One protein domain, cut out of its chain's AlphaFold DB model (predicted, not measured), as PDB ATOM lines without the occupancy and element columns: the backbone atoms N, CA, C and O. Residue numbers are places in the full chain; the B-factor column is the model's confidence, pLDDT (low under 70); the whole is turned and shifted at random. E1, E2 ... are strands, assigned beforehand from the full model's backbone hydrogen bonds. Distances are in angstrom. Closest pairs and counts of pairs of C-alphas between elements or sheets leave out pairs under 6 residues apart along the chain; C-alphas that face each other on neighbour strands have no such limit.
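Overview. This is residues 15 to 72 of the 90 residues of an uncharacterized protein of Actinomadura citrea (UniProt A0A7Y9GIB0). What shape does the printed part make? It is a lopsided sandwich: a twisted wall of four strands, E1 E2 E3 E4, has the smaller hairpin E5 E6 over one face, and its other face is bare. The two sheets are only partly face to face, with their best planes 41 degrees apart, and the links E2 to E3 and E3 to E4 reach to opposite ends of the longest axis. What is it made of? The printed part has 58 residues, 40 of them in six named strands that follow in order E1 to E6, with no named helix: all strand, each sheet antiparallel. How is it spread? It is a compact rod spanning 36 by 18 by 16 A, with a radius of gyration of the C-alphas of 11.4 A.

Arrangement. How does the larger sheet grow? E1, residues 16 to 19, E2, residues 22 to 30, E3, residues 36 to 43, and E4, residues 48 to 54, form a meander, each strand the antiparallel neighbour of the one before, with E1 and E4 as edge strands. Each step is a hairpin: N 17 and O 24 are 2.8 A apart between E1 and E2, N 25 and O 40 are 3.0 A apart between E2 and E3, and N 39 and O 52 are 2.9 A apart between E3 and E4, within hydrogen-bond range. What forms the second sheet? E5, residues 59 to 62, and E6, residues 65 to 72, are an antiparallel hairpin at 133 degrees, with N 60 and O 67 within hydrogen-bond range at 2.8 A. Where do the sheets meet? The parts that face each other are 9.7 A centre to centre, and the strands of one sheet stand at 11 degrees to those of the other. The closest C-alphas of E2 and E5 are those of Ala 22 and Val 62, 6.4 A apart, while E3 and E6 are only just apart, at 8.3 A.

Along the chain. Where does the first strand begin? C-alpha 16 of E1 is at (102.089, 4.630, -11.042). How long are the longer strands? From first to last C-alpha, E2 measures 24.7 A, E3 22.9 A, E6 20.6 A and E4 19.0 A. Where does the last strand end? C-alpha 72 of E6 is at (87.199, 1.830, -17.678).

Size, cuts and confidence. How far does it reach? The two C-alphas farthest apart are those of Asp 33 and Glu 45, 36.4 A. Are there cuts or long links? The printed part has no cut, and the five links are tight. Is confidence low anywhere? No printed residue is under 70, and the mean pLDDT of the printed part is 93.4.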
ATOM      1  N   ARG A  15     100.857   6.609 -15.203       87.69
ATOM      2  CA  ARG A  15     100.751   6.894 -13.769       87.69
ATOM      3  C   ARG A  15     100.903   5.617 -12.960       87.69
ATOM      4  O   ARG A  15     100.094   4.707 -13.089       87.69
ATOM      5  N   PHE A  16     101.893   5.634 -12.077       88.12
ATOM      6  CA  PHE A  16     102.089   4.630 -11.042       88.12
ATOM      7  C   PHE A  16     101.373   5.051  -9.759       88.12
ATOM      8  O   PHE A  16     101.421   6.222  -9.364       88.12
ATOM      9  N   TYR A  17     100.700   4.101  -9.121       90.69
ATOM     10  CA  TYR A  17     100.024   4.269  -7.846       90.69
ATOM     11  C   TYR A  17     100.705   3.407  -6.786       90.69
ATOM     12  O   TYR A  17     100.949   2.229  -7.014       90.69
ATOM     13  N   THR A  18     101.000   3.981  -5.621       90.62
ATOM     14  CA  THR A  18     101.761   3.312  -4.554       90.62
ATOM     15  C   THR A  18     100.905   3.131  -3.306       90.62
ATOM     16  O   THR A  18     100.197   4.047  -2.884       90.62
ATOM     17  N   ILE A  19     101.003   1.953  -2.695       86.62
ATOM     18  CA  ILE A  19     100.353   1.557  -1.447       86.62
ATOM     19  C   ILE A  19     101.412   0.895  -0.572       86.62
ATOM     20  O   ILE A  19     101.815  -0.239  -0.816       86.62
ATOM     21  N   GLY A  20     101.869   1.598   0.464       87.75
ATOM     22  CA  GLY A  20     102.947   1.085   1.307       87.75
ATOM     23  C   GLY A  20     104.210   0.825   0.482       87.75
ATOM     24  O   GLY A  20     104.749   1.762  -0.100       87.75
ATOM     25  N   LYS A  21     104.654  -0.437   0.444       91.00
ATOM     26  CA  LYS A  21     105.817  -0.908  -0.332       91.00
ATOM     27  C   LYS A  21     105.438  -1.601  -1.647       91.00
ATOM     28  O   LYS A  21     106.287  -2.201  -2.298       91.00
ATOM     29  N   ALA A  22     104.165  -1.579  -2.012       92.62
ATOM     30  CA  ALA A  22     103.680  -2.105  -3.274       92.62
ATOM     31  C   ALA A  22     103.177  -0.963  -4.149       92.62
ATOM     32  O   ALA A  22     102.835   0.121  -3.672       92.62
ATOM     33  N   GLY A  23     103.074  -1.205  -5.441       92.69
ATOM     34  CA  GLY A  23     102.368  -0.299  -6.323       92.69
ATOM     35  C   GLY A  23     101.942  -0.974  -7.603       92.69
ATOM     36  O   GLY A  23     102.273  -2.128  -7.856       92.69
ATOM     37  N   PHE A  24     101.157  -0.254  -8.383       94.88
ATOM     38  CA  PHE A  24     100.670  -0.724  -9.662       94.88
ATOM     39  C   PHE A  24     100.464   0.425 -10.635       94.88
ATOM     40  O   PHE A  24     100.212   1.571 -10.249       94.88
ATOM     41  N   ASP A  25     100.503   0.096 -11.912       95.19
ATOM     42  CA  ASP A  25     100.171   0.984 -13.013       95.19
ATOM     43  C   ASP A  25      99.391   0.234 -14.089       95.19
ATOM     44  O   ASP A  25      99.325  -0.994 -14.123       95.19
ATOM     45  N   VAL A  26      98.762   0.999 -14.976       94.69
ATOM     46  CA  VAL A  26      98.100   0.441 -16.150       94.69
ATOM     47  C   VAL A  26      99.002   0.676 -17.353       94.69
ATOM     48  O   VAL A  26      99.150   1.807 -17.823       94.69
ATOM     49  N   ALA A  27      99.570  -0.413 -17.863       91.81
ATOM     50  CA  ALA A  27     100.462  -0.395 -19.010       91.81
ATOM     51  C   ALA A  27      99.690  -0.136 -20.309       91.81
ATOM     52  O   ALA A  27     100.152   0.578 -21.199       91.81
ATOM     53  N   THR A  28      98.504  -0.732 -20.463       92.44
ATOM     54  CA  THR A  28      97.697  -0.613 -21.685       92.44
ATOM     55  C   THR A  28      96.221  -0.857 -21.399       92.44
ATOM     56  O   THR A  28      95.866  -1.707 -20.588       92.44
ATOM     57  N   VAL A  29      95.350  -0.161 -22.132       93.50
ATOM     58  CA  VAL A  29      93.914  -0.447 -22.187       93.50
ATOM     59  C   VAL A  29      93.518  -0.705 -23.636       93.50
ATOM     60  O   VAL A  29      93.774   0.121 -24.512       93.50
ATOM     61  N   LYS A  30      92.873  -1.843 -23.902       92.31
ATOM     62  CA  LYS A  30      92.297  -2.169 -25.210       92.31
ATOM     63  C   LYS A  30      90.809  -1.843 -25.198       92.31
ATOM     64  O   LYS A  30      90.058  -2.340 -24.356       92.31
ATOM     65  N   ARG A  31      90.375  -1.041 -26.174       91.12
ATOM     66  CA  ARG A  31      88.972  -0.651 -26.385       91.12
ATOM     67  C   ARG A  31      88.170  -1.807 -27.017       91.12
ATOM     68  O   ARG A  31      87.796  -1.753 -28.183       91.12
ATOM     69  N   LEU A  32      87.987  -2.876 -26.241       91.06
ATOM     70  CA  LEU A  32      87.135  -4.036 -26.534       91.06
ATOM     71  C   LEU A  32      85.778  -3.905 -25.818       91.06
ATOM     72  O   LEU A  32      85.578  -2.974 -25.039       91.06
ATOM     73  N   ASP A  33      84.867  -4.850 -26.062       91.25
ATOM     74  CA  ASP A  33      83.586  -4.963 -25.354       91.25
ATOM     75  C   ASP A  33      83.459  -6.349 -24.673       91.25
ATOM     76  O   ASP A  33      83.217  -7.348 -25.362       91.25
ATOM     77  N   PRO A  34      83.685  -6.461 -23.344       93.31
ATOM     78  CA  PRO A  34      84.137  -5.403 -22.432       93.31
ATOM     79  C   PRO A  34      85.626  -5.045 -22.635       93.31
ATOM     80  O   PRO A  34      86.383  -5.863 -23.170       93.31
ATOM     81  N   PRO A  35      86.075  -3.852 -22.193       94.88
ATOM     82  CA  PRO A  35      87.461  -3.421 -22.350       94.88
ATOM     83  C   PRO A  35      88.424  -4.285 -21.537       94.88
ATOM     84  O   PRO A  35      88.067  -4.841 -20.499       94.88
ATOM     85  N   GLU A  36      89.663  -4.364 -22.013       96.44
ATOM     86  CA  GLU A  36      90.733  -5.149 -21.398       96.44
ATOM     87  C   GLU A  36      91.841  -4.218 -20.896       96.44
ATOM     88  O   GLU A  36      92.263  -3.308 -21.608       96.44
ATOM     89  N   VAL A  37      92.308  -4.448 -19.673       96.38
ATOM     90  CA  VAL A  37      93.315  -3.656 -18.967       96.38
ATOM     91  C   VAL A  37      94.520  -4.549 -18.699       96.38
ATOM     92  O   VAL A  37      94.389  -5.561 -18.016       96.38
ATOM     93  N   LEU A  38      95.685  -4.175 -19.221       96.56
ATOM     94  CA  LEU A  38      96.961  -4.751 -18.810       96.56
ATOM     95  C   LEU A  38      97.509  -3.918 -17.652       96.56
ATOM     96  O   LEU A  38      97.806  -2.732 -17.825       96.56
ATOM     97  N   LEU A  39      97.607  -4.539 -16.483       96.12
ATOM     98  CA  LEU A  39      98.013  -3.917 -15.229       96.12
ATOM     99  C   LEU A  39      99.301  -4.570 -14.722       96.12
ATOM    100  O   LEU A  39      99.368  -5.796 -14.641       96.12
ATOM    101  N   GLY A  40     100.293  -3.753 -14.378       96.44
ATOM    102  CA  GLY A  40     101.517  -4.181 -13.705       96.44
ATOM    103  C   GLY A  40     101.410  -3.941 -12.201       96.44
ATOM    104  O   GLY A  40     100.895  -2.906 -11.786       96.44
ATOM    105  N   VAL A  41     101.872  -4.889 -11.386       95.81
ATOM    106  CA  VAL A  41     102.025  -4.760  -9.930       95.81
ATOM    107  C   VAL A  41     103.484  -5.001  -9.576       95.81
ATOM    108  O   VAL A  41     104.052  -6.007  -9.988       95.81
ATOM    109  N   SER A  42     104.068  -4.120  -8.770       95.56
ATOM    110  CA  SER A  42     105.446  -4.227  -8.288       95.56
ATOM    111  C   SER A  42     105.474  -4.240  -6.762       95.56
ATOM    112  O   SER A  42     104.850  -3.395  -6.115       95.56
ATOM    113  N   MET A  43     106.227  -5.176  -6.188       92.88
ATOM    114  CA  MET A  43     106.435  -5.335  -4.748       92.88
ATOM    115  C   MET A  43     107.878  -4.948  -4.405       92.88
ATOM    116  O   MET A  43     108.803  -5.710  -4.664       92.88
ATOM    117  N   GLU A  44     108.103  -3.770  -3.817       89.12
ATOM    118  CA  GLU A  44     109.457  -3.241  -3.570       89.12
ATOM    119  C   GLU A  44     110.266  -4.122  -2.605       89.12
ATOM    120  O   GLU A  44     111.471  -4.290  -2.767       89.12
ATOM    121  N   GLU A  45     109.607  -4.719  -1.608       86.62
ATOM    122  CA  GLU A  45     110.272  -5.546  -0.595       86.62
ATOM    123  C   GLU A  45     110.812  -6.866  -1.154       86.62
ATOM    124  O   GLU A  45     111.891  -7.304  -0.751       86.62
ATOM    125  N   THR A  46     110.080  -7.493  -2.076       88.88
ATOM    126  CA  THR A  46     110.480  -8.765  -2.694       88.88
ATOM    127  C   THR A  46     111.187  -8.569  -4.035       88.88
ATOM    128  O   THR A  46     111.892  -9.469  -4.487       88.88
ATOM    129  N   GLY A  47     111.035  -7.396  -4.658       90.19
ATOM    130  CA  GLY A  47     111.465  -7.127  -6.029       90.19
ATOM    131  C   GLY A  47     110.629  -7.861  -7.080       90.19
ATOM    132  O   GLY A  47     111.064  -7.973  -8.223       90.19
ATOM    133  N   GLU A  48     109.473  -8.411  -6.701       92.88
ATOM    134  CA  GLU A  48     108.603  -9.147  -7.615       92.88
ATOM    135  C   GLU A  48     107.745  -8.200  -8.452       92.88
ATOM    136  O   GLU A  48     107.231  -7.190  -7.963       92.88
ATOM    137  N   GLU A  49     107.553  -8.577  -9.713       94.69
ATOM    138  CA  GLU A  49     106.679  -7.896 -10.659       94.69
ATOM    139  C   GLU A  49     105.674  -8.899 -11.230       94.69
ATOM    140  O   GLU A  49     106.032 -10.017 -11.613       94.69
ATOM    141  N   PHE A  50     104.409  -8.497 -11.284       95.06
ATOM    142  CA  PHE A  50     103.305  -9.305 -11.785       95.06
ATOM    143  C   PHE A  50     102.529  -8.526 -12.839       95.06
ATOM    144  O   PHE A  50     102.239  -7.346 -12.659       95.06
ATOM    145  N   GLU A  51     102.129  -9.202 -13.911       96.75
ATOM    146  CA  GLU A  51     101.245  -8.638 -14.928       96.75
ATOM    147  C   GLU A  51      99.887  -9.340 -14.906       96.75
ATOM    148  O   GLU A  51      99.796 -10.571 -14.868       96.75
ATOM    149  N   TYR A  52      98.823  -8.547 -14.984       96.81
ATOM    150  CA  TYR A  52      97.448  -9.020 -15.012       96.81
ATOM    151  C   TYR A  52      96.725  -8.477 -16.239       96.81
ATOM    152  O   TYR A  52      96.745  -7.278 -16.510       96.81
ATOM    153  N   THR A  53      96.031  -9.360 -16.956       97.69
ATOM    154  CA  THR A  53      95.044  -8.970 -17.970       97.69
ATOM    155  C   THR A  53      93.659  -9.032 -17.338       97.69
ATOM    156  O   THR A  53      93.195 -10.115 -16.989       97.69
ATOM    157  N   LEU A  54      93.021  -7.876 -17.165       97.75
ATOM    158  CA  LEU A  54      91.807  -7.700 -16.367       97.75
ATOM    159  C   LEU A  54      90.691  -7.035 -17.177       97.75
ATOM    160  O   LEU A  54      90.938  -6.296 -18.129       97.75
ATOM    161  N   ARG A  55      89.448  -7.253 -16.761       97.31
ATOM    162  CA  ARG A  55      88.241  -6.585 -17.264       97.31
ATOM    163  C   ARG A  55      87.523  -5.857 -16.122       97.31
ATOM    164  O   ARG A  55      87.769  -6.162 -14.954       97.31
ATOM    165  N   PRO A  56      86.614  -4.906 -16.412       96.56
ATOM    166  CA  PRO A  56      85.746  -4.335 -15.388       96.56
ATOM    167  C   PRO A  56      85.031  -5.424 -14.578       96.56
ATOM    168  O   PRO A  56      84.372  -6.296 -15.139       96.56
ATOM    169  N   GLY A  57      85.167  -5.357 -13.257       96.00
ATOM    170  CA  GLY A  57      84.681  -6.352 -12.305       96.00
ATOM    171  C   GLY A  57      85.768  -7.285 -11.764       96.00
ATOM    172  O   GLY A  57      85.611  -7.764 -10.639       96.00
ATOM    173  N   ASP A  58      86.872  -7.487 -12.488       97.69
ATOM    174  CA  ASP A  58      87.953  -8.377 -12.061       97.69
ATOM    175  C   ASP A  58      88.769  -7.779 -10.914       97.69
ATOM    176  O   ASP A  58      88.900  -6.556 -10.771       97.69
ATOM    177  N   THR A  59      89.345  -8.669 -10.107       97.12
ATOM    178  CA  THR A  59      90.175  -8.322  -8.955       97.12
ATOM    179  C   THR A  59      91.631  -8.723  -9.140       97.12
ATOM    180  O   THR A  59      91.923  -9.724  -9.790       97.12
ATOM    181  N   PHE A  60      92.534  -7.994  -8.492       94.94
ATOM    182  CA  PHE A  60      93.967  -8.263  -8.462       94.94
ATOM    183  C   PHE A  60      94.540  -7.992  -7.061       94.94
ATOM    184  O   PHE A  60      94.045  -7.102  -6.358       94.94
ATOM    185  N   PRO A  61      95.543  -8.767  -6.618       93.88
ATOM    186  CA  PRO A  61      96.197  -8.548  -5.338       93.88
ATOM    187  C   PRO A  61      97.239  -7.428  -5.436       93.88
ATOM    188  O   PRO A  61      97.926  -7.286  -6.446       93.88
ATOM    189  N   VAL A  62      97.372  -6.652  -4.365       92.00
ATOM    190  CA  VAL A  62      98.446  -5.676  -4.162       92.00
ATOM    191  C   VAL A  62      98.809  -5.724  -2.685       92.00
ATOM    192  O   VAL A  62      98.015  -5.292  -1.849       92.00
ATOM    193  N   ASP A  63      99.991  -6.249  -2.370       88.12
ATOM    194  CA  ASP A  63     100.395  -6.539  -0.989       88.12
ATOM    195  C   ASP A  63      99.353  -7.410  -0.254       88.12
ATOM    196  O   ASP A  63      98.931  -8.446  -0.774       88.12
ATOM    197  N   ASP A  64      98.896  -6.989   0.925       88.50
ATOM    198  CA  ASP A  64      97.862  -7.655   1.718       88.50
ATOM    199  C   ASP A  64      96.424  -7.282   1.302       88.50
ATOM    200  O   ASP A  64      95.454  -7.685   1.950       88.50
ATOM    201  N   GLN A  65      96.260  -6.510   0.222       90.94
ATOM    202  CA  GLN A  65      94.977  -5.962  -0.214       90.94
ATOM    203  C   GLN A  65      94.508  -6.581  -1.526       90.94
ATOM    204  O   GLN A  65      95.285  -6.845  -2.440       90.94
ATOM    205  N   THR A  66      93.190  -6.728  -1.661       93.75
ATOM    206  CA  THR A  66      92.556  -7.029  -2.949       93.75
ATOM    207  C   THR A  66      91.980  -5.748  -3.541       93.75
ATOM    208  O   THR A  66      91.315  -4.965  -2.857       93.75
ATOM    209  N   TRP A  67      92.246  -5.523  -4.820       94.75
ATOM    210  CA  TRP A  67      91.773  -4.382  -5.592       94.75
ATOM    211  C   TRP A  67      90.916  -4.857  -6.753       94.75
ATOM    212  O   TRP A  67      91.061  -5.981  -7.214       94.75
ATOM    213  N   GLN A  68      90.008  -4.010  -7.225       96.50
ATOM    214  CA  GLN A  68      89.108  -4.299  -8.337       96.50
ATOM    215  C   GLN A  68      89.222  -3.219  -9.407       96.50
ATOM    216  O   GLN A  68      89.216  -2.030  -9.077       96.50
ATOM    217  N   VAL A  69      89.222  -3.626 -10.679       96.62
ATOM    218  CA  VAL A  69      88.942  -2.729 -11.808       96.62
ATOM    219  C   VAL A  69      87.448  -2.422 -11.790       96.62
ATOM    220  O   VAL A  69      86.627  -3.244 -12.181       96.62
ATOM    221  N   ALA A  70      87.067  -1.259 -11.269       95.50
ATOM    222  CA  ALA A  70      85.665  -0.882 -11.113       95.50
ATOM    223  C   ALA A  70      85.048  -0.412 -12.436       95.50
ATOM    224  O   ALA A  70      83.907  -0.750 -12.739       95.50
ATOM    225  N   GLU A  71      85.798   0.368 -13.212       94.81
ATOM    226  CA  GLU A  71      85.324   0.986 -14.449       94.81
ATOM    227  C   GLU A  71      86.509   1.314 -15.363       94.81
ATOM    228  O   GLU A  71      87.609   1.610 -14.890       94.81
ATOM    229  N   VAL A  72      86.275   1.297 -16.673       94.19
ATOM    230  CA  VAL A  72      87.199   1.830 -17.678       94.19
ATOM    231  C   VAL A  72      86.452   2.898 -18.461       94.19
ATOM    232  O   VAL A  72      85.434   2.615 -19.091       94.19
TER     233      VAL A  72